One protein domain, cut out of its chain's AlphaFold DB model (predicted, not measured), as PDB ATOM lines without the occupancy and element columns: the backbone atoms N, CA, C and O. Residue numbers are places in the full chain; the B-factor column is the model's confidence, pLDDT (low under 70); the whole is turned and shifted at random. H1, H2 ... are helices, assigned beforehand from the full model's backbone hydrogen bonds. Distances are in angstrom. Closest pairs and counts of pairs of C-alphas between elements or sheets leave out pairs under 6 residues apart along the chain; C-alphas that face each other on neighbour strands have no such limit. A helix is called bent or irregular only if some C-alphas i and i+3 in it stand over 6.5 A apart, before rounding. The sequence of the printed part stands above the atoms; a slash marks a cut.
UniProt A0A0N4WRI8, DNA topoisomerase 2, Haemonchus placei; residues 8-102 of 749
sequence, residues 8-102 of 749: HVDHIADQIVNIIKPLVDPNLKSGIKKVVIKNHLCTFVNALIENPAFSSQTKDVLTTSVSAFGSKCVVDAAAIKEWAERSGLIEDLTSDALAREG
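What this domain is: This is residues 8 to 102 of the 749 residues of the protein "DNA topoisomerase 2" of Haemonchus placei (UniProt A0A0N4WRI8). One long helix, H1, forms the spine, and three shorter helices, H2, H3 and H4, pack steeply across its residues 13 to 27, while a long loop, residues 40 to 76, runs out beyond the His 8 end of H1 and folds back to H3. The helices gather toward one end of the long axis, and the loop makes the other end, round Asn 51 and Gln 57. The printed part has 95 residues, with four named helices in the order H1, H2, H3, H4 and no named strand; the class is all helix, with 48 residues in named elements. The whole is loose, with a radius of gyration of the C-alphas of 16.0 A, and elongated, with spans of 48 by 27 by 19 A.

Where its parts are: H1, the longest helix, holds residues 8 to 27 and measures 30.5 A from its first to its last C-alpha. It begins at C-alpha 8, at (161.093, 262.147, 217.998), and ends at C-alpha 27, at (190.828, 267.906, 221.868). H1 has a kink of 38 degrees near residue 20, and it is irregular, but only just: C-alphas 23 and 26 are 6.7 A apart. H2 holds residues 34 to 39 and is the shortest, 8.8 A long. H3 holds residues 77 to 86 and is 14.4 A long. H4 holds residues 89 to 100, is 16.6 A long, and ends at C-alpha 100, at (186.399, 280.409, 218.270).

How they stand to each other: H1 is the hub and touches the three other helices. The packing is mostly crossed: of the three pairs of helices that touch, 0 are at a shallow tilt. H1 touches H2 with its residues 13 to 21 alone, and their closest C-alphas are those of Val 17 and Ile 37, 6.3 A apart. They run opposite ways at a steep tilt of 69 degrees, only just short of about perpendicular. H1 touches H3 with its residues 16 to 20 alone, and the closest C-alphas are those of Ile 19 and Ala 77, 6.4 A apart. These two run the same way at a steep tilt of 60 degrees. Farther along H1, its residues 20 to 27 alone touch H4, which meets them with residues 90 to 94 alone; the closest C-alphas, of Val 24 and Ile 90, are 6.1 A apart. H1 and H4 run the same way at a steep tilt of 68 degrees, only just short of about perpendicular. H2 and H4 are close but not clearly touching, with the closest C-alphas, of Ile 37 and Leu 93, 7.2 A apart. H3 and H4 are also close but not clearly touching, with the closest C-alphas, of Ala 84 and Ile 90, 6.2 A apart. H2 and H3 are apart. In H2, H3 and H4 every O i to N i+4 pair is within hydrogen-bond range, and in H1 11 of 16 are.

The domain as a whole: The two C-alphas farthest apart are those of Asn 51 and Gly 102, 49.6 A. The first and last printed C-alphas, of His 8 and Gly 102, are 36.5 A apart. The printed part has no cut. The link from H2 to H3 is long, with 37 residues, 40 to 76, whose C-alphas lie 7 to 27 A from the mean of the C-alphas. The link from H1 to H2 is short, with 6 residues, and the link from H3 to H4 is tight, with 2. The mean pLDDT of the printed part is 83.8, and the model's confidence is low, under 70, at residues 99 to 102.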
ATOM      1  N   HIS A   8     160.520 263.290 218.715       87.00
ATOM      2  CA  HIS A   8     161.093 262.147 217.998       87.00
ATOM      3  C   HIS A   8     162.425 262.491 217.310       87.00
ATOM      4  O   HIS A   8     163.366 261.706 217.387       87.00
ATOM      5  N   VAL A   9     162.534 263.677 216.697       89.25
ATOM      6  CA  VAL A   9     163.783 264.170 216.092       89.25
ATOM      7  C   VAL A   9     164.800 264.497 217.179       89.25
ATOM      8  O   VAL A   9     165.954 264.084 217.082       89.25
ATOM      9  N   ASP A  10     164.365 265.170 218.247       88.75
ATOM     10  CA  ASP A  10     165.239 265.507 219.374       88.75
ATOM     11  C   ASP A  10     165.801 264.255 220.056       88.75
ATOM     12  O   ASP A  10     166.993 264.200 220.337       88.75
ATOM     13  N   HIS A  11     164.984 263.211 220.234       89.56
ATOM     14  CA  HIS A  11     165.421 261.958 220.849       89.56
ATOM     15  C   HIS A  11     166.562 261.268 220.085       89.56
ATOM     16  O   HIS A  11     167.463 260.713 220.716       89.56
ATOM     17  N   ILE A  12     166.542 261.300 218.749       90.88
ATOM     18  CA  ILE A  12     167.597 260.706 217.914       90.88
ATOM     19  C   ILE A  12     168.815 261.627 217.835       90.88
ATOM     20  O   ILE A  12     169.942 261.176 218.047       90.88
ATOM     21  N   ALA A  13     168.602 262.924 217.596       90.00
ATOM     22  CA  ALA A  13     169.686 263.898 217.510       90.00
ATOM     23  C   ALA A  13     170.492 263.969 218.818       90.00
ATOM     24  O   ALA A  13     171.721 263.993 218.784       90.00
ATOM     25  N   ASP A  14     169.830 263.932 219.976       89.81
ATOM     26  CA  ASP A  14     170.504 263.982 221.274       89.81
ATOM     27  C   ASP A  14     171.321 262.713 221.556       89.81
ATOM     28  O   ASP A  14     172.401 262.807 222.144       89.81
ATOM     29  N   GLN A  15     170.861 261.534 221.115       91.88
ATOM     30  CA  GLN A  15     171.643 260.294 221.212       91.88
ATOM     31  C   GLN A  15     172.941 260.395 220.403       91.88
ATOM     32  O   GLN A  15     174.014 260.129 220.942       91.88
ATOM     33  N   ILE A  16     172.860 260.861 219.154       90.81
ATOM     34  CA  ILE A  16     174.024 261.046 218.272       90.81
ATOM     35  C   ILE A  16     174.993 262.078 218.867       90.81
ATOM     36  O   ILE A  16     176.190 261.818 218.987       90.81
ATOM     37  N   VAL A  17     174.487 263.225 219.331       91.62
ATOM     38  CA  VAL A  17     175.311 264.277 219.952       91.62
ATOM     39  C   VAL A  17     176.022 263.772 221.212       91.62
ATOM     40  O   VAL A  17     177.184 264.113 221.436       91.62
ATOM     41  N   ASN A  18     175.363 262.946 222.030       90.69
ATOM     42  CA  ASN A  18     175.972 262.370 223.232       90.69
ATOM     43  C   ASN A  18     177.061 261.331 222.916       90.69
ATOM     44  O   ASN A  18     177.954 261.148 223.739       90.69
ATOM     45  N   ILE A  19     177.014 260.684 221.746       90.00
ATOM     46  CA  ILE A  19     178.056 259.758 221.276       90.00
ATOM     47  C   ILE A  19     179.258 260.522 220.698       90.00
ATOM     48  O   ILE A  19     180.396 260.130 220.939       90.00
ATOM     49  N   ILE A  20     179.016 261.623 219.974       88.31
ATOM     50  CA  ILE A  20     180.062 262.414 219.298       88.31
ATOM     51  C   ILE A  20     180.806 263.337 220.269       88.31
ATOM     52  O   ILE A  20     182.023 263.487 220.178       88.31
ATOM     53  N   LYS A  21     180.106 263.953 221.228       88.81
ATOM     54  CA  LYS A  21     180.700 264.923 222.163       88.81
ATOM     55  C   LYS A  21     181.955 264.399 222.901       88.81
ATOM     56  O   LYS A  21     182.947 265.126 222.917       88.81
ATOM     57  N   PRO A  22     181.980 263.162 223.440       87.75
ATOM     58  CA  PRO A  22     183.166 262.589 224.082       87.75
ATOM     59  C   PRO A  22     184.361 262.350 223.147       87.75
ATOM     60  O   PRO A  22     185.466 262.168 223.643       87.75
ATOM     61  N   LEU A  23     184.161 262.329 221.824       83.38
ATOM     62  CA  LEU A  23     185.241 262.177 220.838       83.38
ATOM     63  C   LEU A  23     185.924 263.518 220.531       83.38
ATOM     64  O   LEU A  23     187.102 263.552 220.194       83.38
ATOM     65  N   VAL A  24     185.184 264.624 220.660       83.06
ATOM     66  CA  VAL A  24     185.650 265.985 220.340       83.06
ATOM     67  C   VAL A  24     186.196 266.703 221.580       83.06
ATOM     68  O   VAL A  24     187.215 267.384 221.502       83.06
ATOM     69  N   ASP A  25     185.548 266.539 222.740       84.56
ATOM     70  CA  ASP A  25     185.917 267.223 223.990       84.56
ATOM     71  C   ASP A  25     187.386 267.022 224.429       84.56
ATOM     72  O   ASP A  25     187.978 268.006 224.868       84.56
ATOM     73  N   PRO A  26     188.023 265.836 224.289       83.25
ATOM     74  CA  PRO A  26     189.433 265.647 224.661       83.25
ATOM     75  C   PRO A  26     190.412 266.544 223.890       83.25
ATOM     76  O   PRO A  26     191.513 266.810 224.371       83.25
ATOM     77  N   ASN A  27     190.014 267.033 222.711       73.81
ATOM     78  CA  ASN A  27     190.828 267.906 221.868       73.81
ATOM     79  C   ASN A  27     190.655 269.401 222.204       73.81
ATOM     80  O   ASN A  27     191.338 270.244 221.619       73.81
ATOM     81  N   LEU A  28     189.764 269.749 223.144       75.00
ATOM     82  CA  LEU A  28     189.370 271.123 223.468       75.00
ATOM     83  C   LEU A  28     189.535 271.421 224.964       75.00
ATOM     84  O   LEU A  28     189.285 270.578 225.819       75.00
ATOM     85  N   LYS A  29     189.914 272.658 225.312       70.31
ATOM     86  CA  LYS A  29     190.090 273.054 226.723       70.31
ATOM     87  C   LYS A  29     188.774 273.329 227.449       70.31
ATOM     88  O   LYS A  29     188.686 273.080 228.647       70.31
ATOM     89  N   SER A  30     187.787 273.886 226.749       73.56
ATOM     90  CA  SER A  30     186.504 274.309 227.328       73.56
ATOM     91  C   SER A  30     185.330 273.367 227.014       73.56
ATOM     92  O   SER A  30     184.233 273.554 227.544       73.56
ATOM     93  N   GLY A  31     185.566 272.325 226.203       78.81
ATOM     94  CA  GLY A  31     184.545 271.401 225.705       78.81
ATOM     95  C   GLY A  31     183.554 272.057 224.729       78.81
ATOM     96  O   GLY A  31     183.317 273.264 224.742       78.81
ATOM     97  N   ILE A  32     182.929 271.266 223.856       83.94
ATOM     98  CA  ILE A  32     182.011 271.780 222.827       83.94
ATOM     99  C   ILE A  32     180.546 271.775 223.301       83.94
ATOM    100  O   ILE A  32     180.064 270.824 223.924       83.94
ATOM    101  N   LYS A  33     179.781 272.836 223.012       85.19
ATOM    102  CA  LYS A  33     178.343 272.888 223.348       85.19
ATOM    103  C   LYS A  33     177.539 271.942 222.447       85.19
ATOM    104  O   LYS A  33     177.712 271.957 221.232       85.19
ATOM    105  N   LYS A  34     176.571 271.209 223.018       84.00
ATOM    106  CA  LYS A  34     175.701 270.260 222.282       84.00
ATOM    107  C   LYS A  34     174.972 270.889 221.086       84.00
ATOM    108  O   LYS A  34     174.862 270.263 220.041       84.00
ATOM    109  N   VAL A  35     174.541 272.146 221.220       81.62
ATOM    110  CA  VAL A  35     173.879 272.912 220.144       81.62
ATOM    111  C   VAL A  35     174.788 273.083 218.923       81.62
ATOM    112  O   VAL A  35     174.318 273.028 217.795       81.62
ATOM    113  N   VAL A  36     176.098 273.247 219.135       81.56
ATOM    114  CA  VAL A  36     177.058 273.412 218.035       81.56
ATOM    115  C   VAL A  36     177.190 272.115 217.248       81.56
ATOM    116  O   VAL A  36     177.155 272.164 216.027       81.56
ATOM    117  N   ILE A  37     177.256 270.968 217.932       85.75
ATOM    118  CA  ILE A  37     177.267 269.655 217.271       85.75
ATOM    119  C   ILE A  37     175.955 269.452 216.501       85.75
ATOM    120  O   ILE A  37     175.987 269.094 215.333       85.75
ATOM    121  N   LYS A  38     174.801 269.758 217.113       85.25
ATOM    122  CA  LYS A  38     173.480 269.596 216.481       85.25
ATOM    123  C   LYS A  38     173.329 270.419 215.193       85.25
ATOM    124  O   LYS A  38     172.732 269.932 214.244       85.25
ATOM    125  N   ASN A  39     173.917 271.616 215.131       83.25
ATOM    126  CA  ASN A  39     173.887 272.466 213.934       83.25
ATOM    127  C   ASN A  39     174.728 271.928 212.761       83.25
ATOM    128  O   ASN A  39     174.513 272.364 211.635       83.25
ATOM    129  N   HIS A  40     175.663 271.007 213.012       82.31
ATOM    130  CA  HIS A  40     176.478 270.356 211.976       82.31
ATOM    131  C   HIS A  40     175.896 269.010 211.523       82.31
ATOM    132  O   HIS A  40     176.507 268.310 210.721       82.31
ATOM    133  N   LEU A  41     174.725 268.623 212.036       83.88
ATOM    134  CA  LEU A  41     174.082 267.356 211.712       83.88
ATOM    135  C   LEU A  41     172.826 267.597 210.876       83.88
ATOM    136  O   LEU A  41     171.940 268.358 211.259       83.88
ATOM    137  N   CYS A  42     172.704 266.864 209.772       84.75
ATOM    138  CA  CYS A  42     171.438 266.690 209.070       84.75
ATOM    139  C   CYS A  42     170.867 265.318 209.450       84.75
ATOM    140  O   CYS A  42     171.488 264.294 209.177       84.75
ATOM    141  N   THR A  43     169.719 265.286 210.135       83.50
ATOM    142  CA  THR A  43     169.113 264.034 210.622       83.50
ATOM    143  C   THR A  43     167.780 263.788 209.927       83.50
ATOM    144  O   THR A  43     166.857 264.589 210.053       83.50
ATOM    145  N   PHE A  44     167.662 262.651 209.243       85.81
ATOM    146  CA  PHE A  44     166.406 262.177 208.669       85.81
ATOM    147  C   PHE A  44     165.816 261.102 209.583       85.81
ATOM    148  O   PHE A  44     166.457 260.086 209.841       85.81
ATOM    149  N   VAL A  45     164.601 261.325 210.087       86.19
ATOM    150  CA  VAL A  45     163.912 260.388 210.985       86.19
ATOM    151  C   VAL A  45     162.592 259.972 210.353       86.19
ATOM    152  O   VAL A  45     161.728 260.811 210.105       86.19
ATOM    153  N   ASN A  46     162.430 258.670 210.128       88.62
ATOM    154  CA  ASN A  46     161.158 258.065 209.754       88.62
ATOM    155  C   ASN A  46     160.748 257.084 210.857       88.62
ATOM    156  O   ASN A  46     161.476 256.132 211.130       88.62
ATOM    157  N   ALA A  47     159.624 257.345 211.523       84.88
ATOM    158  CA  ALA A  47     159.190 256.585 212.691       84.88
ATOM    159  C   ALA A  47     157.668 256.411 212.713       84.88
ATOM    160  O   ALA A  47     156.922 257.298 212.294       84.88
ATOM    161  N   LEU A  48     157.221 255.278 213.254       88.75
ATOM    162  CA  LEU A  48     155.818 254.985 213.534       88.75
ATOM    163  C   LEU A  48     155.594 255.119 215.042       88.75
ATOM    164  O   LEU A  48     156.240 254.425 215.826       88.75
ATOM    165  N   ILE A  49     154.720 256.044 215.433       88.00
ATOM    166  CA  ILE A  49     154.456 256.398 216.833       88.00
ATOM    167  C   ILE A  49     153.026 255.997 217.176       88.00
ATOM    168  O   ILE A  49     152.092 256.409 216.483       88.00
ATOM    169  N   GLU A  50     152.849 255.221 218.243       88.31
ATOM    170  CA  GLU A  50     151.520 254.840 218.727       88.31
ATOM    171  C   GLU A  50     150.803 256.039 219.360       88.31
ATOM    172  O   GLU A  50     151.371 256.751 220.186       88.31
ATOM    173  N   ASN A  51     149.547 256.269 218.961       87.81
ATOM    174  CA  ASN A  51     148.679 257.345 219.464       87.81
ATOM    175  C   ASN A  51     149.380 258.721 219.578       87.81
ATOM    176  O   ASN A  51     149.512 259.274 220.676       87.81
ATOM    177  N   PRO A  52     149.849 259.304 218.458       88.75
ATOM    178  CA  PRO A  52     150.666 260.506 218.495       88.75
ATOM    179  C   PRO A  52     149.855 261.755 218.872       88.75
ATOM    180  O   PRO A  52     148.754 261.989 218.372       88.75
ATOM    181  N   ALA A  53     150.458 262.599 219.706       88.75
ATOM    182  CA  ALA A  53     149.980 263.911 220.104       88.75
ATOM    183  C   ALA A  53     150.852 264.994 219.453       88.75
ATOM    184  O   ALA A  53     152.082 264.882 219.394       88.75
ATOM    185  N   PHE A  54     150.202 266.055 218.979       90.44
ATOM    186  CA  PHE A  54     150.836 267.167 218.274       90.44
ATOM    187  C   PHE A  54     150.458 268.501 218.918       90.44
ATOM    188  O   PHE A  54     149.452 268.597 219.620       90.44
ATOM    189  N   SER A  55     151.257 269.542 218.677       85.25
ATOM    190  CA  SER A  55     151.006 270.893 219.205       85.25
ATOM    191  C   SER A  55     149.782 271.584 218.591       85.25
ATOM    192  O   SER A  55     149.237 272.507 219.187       85.25
ATOM    193  N   SER A  56     149.373 271.174 217.389       85.12
ATOM    194  CA  SER A  56     148.296 271.787 216.608       85.12
ATOM    195  C   SER A  56     147.611 270.762 215.702       85.12
ATOM    196  O   SER A  56     148.155 269.694 215.410       85.12
ATOM    197  N   GLN A  57     146.432 271.126 215.186       79.50
ATOM    198  CA  GLN A  57     145.688 270.324 214.209       79.50
ATOM    199  C   GLN A  57     146.448 270.123 212.888       79.50
ATOM    200  O   GLN A  57     146.220 269.128 212.202       79.50
ATOM    201  N   THR A  58     147.365 271.033 212.543       82.81
ATOM    202  CA  THR A  58     148.236 270.902 211.366       82.81
ATOM    203  C   THR A  58     149.274 269.789 211.520       82.81
ATOM    204  O   THR A  58     149.819 269.331 210.523       82.81
ATOM    205  N   LYS A  59     149.480 269.282 212.749       84.69
ATOM    206  CA  LYS A  59     150.389 268.174 213.072       84.69
ATOM    207  C   LYS A  59     151.813 268.426 212.574       84.69
ATOM    208  O   LYS A  59     152.421 267.531 212.001       84.69
ATOM    209  N   ASP A  60     152.335 269.633 212.813       82.50
ATOM    210  CA  ASP A  60     153.677 270.046 212.366       82.50
ATOM    211  C   ASP A  60     154.794 269.771 213.389       82.50
ATOM    212  O   ASP A  60     155.955 269.637 212.993       82.50
ATOM    213  N   VAL A  61     154.451 269.641 214.681       86.81
ATOM    214  CA  VAL A  61     155.387 269.323 215.776       86.81
ATOM    215  C   VAL A  61     154.831 268.209 216.663       86.81
ATOM    216  O   VAL A  61     153.750 268.344 217.244       86.81
ATOM    217  N   LEU A  62     155.582 267.110 216.809       89.00
ATOM    218  CA  LEU A  62     155.219 265.991 217.693       89.00
ATOM    219  C   LEU A  62     155.570 266.297 219.160       89.00
ATOM    220  O   LEU A  62     156.732 266.574 219.480       89.00
ATOM    221  N   THR A  63     154.595 266.152 220.061       89.94
ATOM    222  CA  THR A  63     154.727 266.435 221.502       89.94
ATOM    223  C   THR A  63     154.629 265.195 222.402       89.94
ATOM    224  O   THR A  63     154.944 265.303 223.597       89.94
ATOM    225  N   THR A  64     154.276 264.021 221.851       89.12
ATOM    226  CA  THR A  64     154.270 262.726 222.563       89.12
ATOM    227  C   THR A  64     155.596 262.482 223.281       89.12
ATOM    228  O   THR A  64     156.667 262.689 222.712       89.12
ATOM    229  N   SER A  65     155.552 262.076 224.551       86.88
ATOM    230  CA  SER A  65     156.765 261.723 225.295       86.88
ATOM    231  C   SER A  65     157.402 260.451 224.740       86.88
ATOM    232  O   SER A  65     156.706 259.538 224.314       86.88
ATOM    233  N   VAL A  66     158.731 260.360 224.822       85.56
ATOM    234  CA  VAL A  66     159.494 259.195 224.334       85.56
ATOM    235  C   VAL A  66     159.027 257.881 224.979       85.56
ATOM    236  O   VAL A  66     159.008 256.844 224.330       85.56
ATOM    237  N   SER A  67     158.579 257.926 226.238       85.25
ATOM    238  CA  SER A  67     158.013 256.772 226.953       85.25
ATOM    239  C   SER A  67     156.710 256.232 226.353       85.25
ATOM    240  O   SER A  67     156.364 255.084 226.607       85.25
ATOM    241  N   ALA A  68     155.994 257.046 225.579       85.75
ATOM    242  CA  ALA A  68     154.704 256.728 224.980       85.75
ATOM    243  C   ALA A  68     154.804 256.518 223.459       85.75
ATOM    244  O   ALA A  68     153.797 256.576 222.765       85.75
ATOM    245  N   PHE A  69     156.009 256.300 222.918       87.44
ATOM    246  CA  PHE A  69     156.190 256.068 221.482       87.44
ATOM    247  C   PHE A  69     155.702 254.692 221.004       87.44
ATOM    248  O   PHE A  69     155.537 254.506 219.800       87.44
ATOM    249  N   GLY A  70     155.501 253.729 221.909       83.19
ATOM    250  CA  GLY A  70     155.153 252.338 221.574       83.19
ATOM    251  C   GLY A  70     156.332 251.514 221.036       83.19
ATOM    252  O   GLY A  70     156.309 250.289 221.062       83.19
ATOM    253  N   SER A  71     157.420 252.170 220.622       84.00
ATOM    254  CA  SER A  71     158.662 251.547 220.161       84.00
ATOM    255  C   SER A  71     159.893 252.299 220.683       84.00
ATOM    256  O   SER A  71     159.831 253.492 220.993       84.00
ATOM    257  N   LYS A  72     161.027 251.597 220.815       85.00
ATOM    258  CA  LYS A  72     162.299 252.167 221.282       85.00
ATOM    259  C   LYS A  72     163.324 252.135 220.152       85.00
ATOM    260  O   LYS A  72     163.647 251.065 219.650       85.00
ATOM    261  N   CYS A  73     163.867 253.296 219.796       84.44
ATOM    262  CA  CYS A  73     164.955 253.417 218.829       84.44
ATOM    263  C   CYS A  73     166.239 253.822 219.561       84.44
ATOM    264  O   CYS A  73     166.320 254.914 220.129       84.44
ATOM    265  N   VAL A  74     167.220 252.918 219.585       86.62
ATOM    266  CA  VAL A  74     168.555 253.168 220.140       86.62
ATOM    267  C   VAL A  74     169.542 253.181 218.988       86.62
ATOM    268  O   VAL A  74     169.593 252.232 218.210       86.62
ATOM    269  N   VAL A  75     170.302 254.265 218.877       86.88
ATOM    270  CA  VAL A  75     171.311 254.409 217.827       86.88
ATOM    271  C   VAL A  75     172.543 253.576 218.188       86.88
ATOM    272  O   VAL A  75     173.012 253.627 219.327       86.88
ATOM    273  N   ASP A  76     173.077 252.820 217.227       90.25
ATOM    274  CA  ASP A  76     174.302 252.046 217.428       90.25
ATOM    275  C   ASP A  76     175.517 252.970 217.594       90.25
ATOM    276  O   ASP A  76     175.933 253.681 216.676       90.25
ATOM    277  N   ALA A  77     176.101 252.951 218.791       86.81
ATOM    278  CA  ALA A  77     177.232 253.796 219.136       86.81
ATOM    279  C   ALA A  77     178.518 253.431 218.380       86.81
ATOM    280  O   ALA A  77     179.358 254.310 218.200       86.81
ATOM    281  N   ALA A  78     178.693 252.175 217.949       86.19
ATOM    282  CA  ALA A  78     179.874 251.767 217.189       86.19
ATOM    283  C   ALA A  78     179.820 252.323 215.759       86.19
ATOM    284  O   ALA A  78     180.755 253.002 215.332       86.19
ATOM    285  N   ALA A  79     178.685 252.142 215.077       86.88
ATOM    286  CA  ALA A  79     178.464 252.671 213.734       86.88
ATOM    287  C   ALA A  79     178.592 254.204 213.660       86.88
ATOM    288  O   ALA A  79     179.210 254.734 212.738       86.88
ATOM    289  N   ILE A  80     178.053 254.936 214.646       89.31
ATOM    290  CA  ILE A  80     178.150 256.406 214.672       89.31
ATOM    291  C   ILE A  80     179.583 256.887 214.910       89.31
ATOM    292  O   ILE A  80     179.978 257.896 214.329       89.31
ATOM    293  N   LYS A  81     180.368 256.185 215.737       87.12
ATOM    294  CA  LYS A  81     181.786 256.514 215.950       87.12
ATOM    295  C   LYS A  81     182.593 256.328 214.669       87.12
ATOM    296  O   LYS A  81     183.275 257.261 214.259       87.12
ATOM    297  N   GLU A  82     182.446 255.178 214.010       85.38
ATOM    298  CA  GLU A  82     183.137 254.902 212.746       85.38
ATOM    299  C   GLU A  82     182.753 255.924 211.664       85.38
ATOM    300  O   GLU A  82     183.610 256.463 210.963       85.38
ATOM    301  N   TRP A  83     181.463 256.253 211.557       88.69
ATOM    302  CA  TRP A  83     180.986 257.274 210.628       88.69
ATOM    303  C   TRP A  83     181.557 258.664 210.940       88.69
ATOM    304  O   TRP A  83     181.998 259.362 210.025       88.69
ATOM    305  N   ALA A  84     181.586 259.076 212.210       82.31
ATOM    306  CA  ALA A  84     182.101 260.385 212.616       82.31
ATOM    307  C   ALA A  84     183.607 260.539 212.334       82.31
ATOM    308  O   ALA A  84     184.055 261.630 211.984       82.31
ATOM    309  N   GLU A  85     184.374 259.451 212.442       81.69
ATOM    310  CA  GLU A  85     185.800 259.416 212.099       81.69
ATOM    311  C   GLU A  85     186.028 259.449 210.581       81.69
ATOM    312  O   GLU A  85     186.863 260.209 210.099       81.69
ATOM    313  N   ARG A  86     185.254 258.680 209.801       78.44
ATOM    314  CA  ARG A  86     185.402 258.621 208.332       78.44
ATOM    315  C   ARG A  86     184.878 259.863 207.611       78.44
ATOM    316  O   ARG A  86     185.352 260.166 206.522       78.44
ATOM    317  N   SER A  87     183.900 260.558 208.188       79.06
ATOM    318  CA  SER A  87     183.270 261.742 207.584       79.06
ATOM    319  C   SER A  87     184.061 263.039 207.763       79.06
ATOM    320  O   SER A  87     183.678 264.047 207.182       79.06
ATOM    321  N   GLY A  88     185.128 263.049 208.571       80.19
ATOM    322  CA  GLY A  88     185.884 264.270 208.887       80.19
ATOM    323  C   GLY A  88     185.179 265.217 209.872       80.19
ATOM    324  O   GLY A  88     185.763 266.213 210.295       80.19
ATOM    325  N   LEU A  89     183.967 264.876 210.329       83.31
ATOM    326  CA  LEU A  89     183.144 265.709 211.213       83.31
ATOM    327  C   LEU A  89     183.854 266.081 212.528       83.31
ATOM    328  O   LEU A  89     183.681 267.186 213.046       83.31
ATOM    329  N   ILE A  90     184.650 265.163 213.085       82.44
ATOM    330  CA  ILE A  90     185.412 265.403 214.321       82.44
ATOM    331  C   ILE A  90     186.472 266.491 214.098       82.44
ATOM    332  O   ILE A  90     186.663 267.344 214.969       82.44
ATOM    333  N   GLU A  91     187.141 266.487 212.945       80.56
ATOM    334  CA  GLU A  91     188.176 267.464 212.599       80.56
ATOM    335  C   GLU A  91     187.569 268.851 212.375       80.56
ATOM    336  O   GLU A  91     188.069 269.829 212.933       80.56
ATOM    337  N   ASP A  92     186.442 268.920 211.665       79.06
ATOM    338  CA  ASP A  92     185.715 270.164 211.405       79.06
ATOM    339  C   ASP A  92     185.193 270.796 212.700       79.06
ATOM    340  O   ASP A  92     185.467 271.964 212.979       79.06
ATOM    341  N   LEU A  93     184.532 270.010 213.560       82.88
ATOM    342  CA  LEU A  93     184.041 270.488 214.860       82.88
ATOM    343  C   LEU A  93     185.181 270.955 215.773       82.88
ATOM    344  O   LEU A  93     185.017 271.918 216.527       82.88
ATOM    345  N   THR A  94     186.336 270.286 215.716       80.38
ATOM    346  CA  THR A  94     187.526 270.668 216.489       80.38
ATOM    347  C   THR A  94     188.152 271.950 215.935       80.38
ATOM    348  O   THR A  94     188.507 272.840 216.708       80.38
ATOM    349  N   SER A  95     188.248 272.085 214.611       76.31
ATOM    350  CA  SER A  95     188.764 273.274 213.927       76.31
ATOM    351  C   SER A  95     187.901 274.506 214.206       76.31
ATOM    352  O   SER A  95     188.421 275.541 214.630       76.31
ATOM    353  N   ASP A  96     186.580 274.381 214.083       74.19
ATOM    354  CA  ASP A  96     185.622 275.455 214.365       74.19
ATOM    355  C   ASP A  96     185.646 275.892 215.834       74.19
ATOM    356  O   ASP A  96     185.542 277.082 216.152       74.19
ATOM    357  N   ALA A  97     185.807 274.939 216.753       74.25
ATOM    358  CA  ALA A  97     185.935 275.235 218.174       74.25
ATOM    359  C   ALA A  97     187.266 275.938 218.500       74.25
ATOM    360  O   ALA A  97     187.264 276.924 219.238       74.25
ATOM    361  N   LEU A  98     188.385 275.511 217.904       70.88
ATOM    362  CA  LEU A  98     189.699 276.152 218.068       70.88
ATOM    363  C   LEU A  98     189.757 277.554 217.440       70.88
ATOM    364  O   LEU A  98     190.385 278.454 218.006       70.88
ATOM    365  N   ALA A  99     189.067 277.763 216.315       68.12
ATOM    366  CA  ALA A  99     188.931 279.065 215.670       68.12
ATOM    367  C   ALA A  99     188.168 280.060 216.560       68.12
ATOM    368  O   ALA A  99     188.559 281.223 216.666       68.12
ATOM    369  N   ARG A 100     187.130 279.600 217.275       69.50
ATOM    370  CA  ARG A 100     186.399 280.409 218.270       69.50
ATOM    371  C   ARG A 100     187.216 280.698 219.536       69.50
ATOM    372  O   ARG A 100     186.962 281.709 220.183       69.50
ATOM    373  N   GLU A 101     188.204 279.863 219.863       65.69
ATOM    374  CA  GLU A 101     189.183 280.090 220.944       65.69
ATOM    375  C   GLU A 101     190.416 280.919 220.500       65.69
ATOM    376  O   GLU A 101     191.315 281.173 221.304       65.69
ATOM    377  N   GLY A 102     190.474 281.374 219.239       55.41
ATOM    378  CA  GLY A 102     191.506 282.292 218.739       55.41
ATOM    379  C   GLY A 102     192.871 281.660 218.434       55.41
ATOM    380  O   GLY A 102     193.879 282.370 218.428       55.41
TER     381      GLY A 102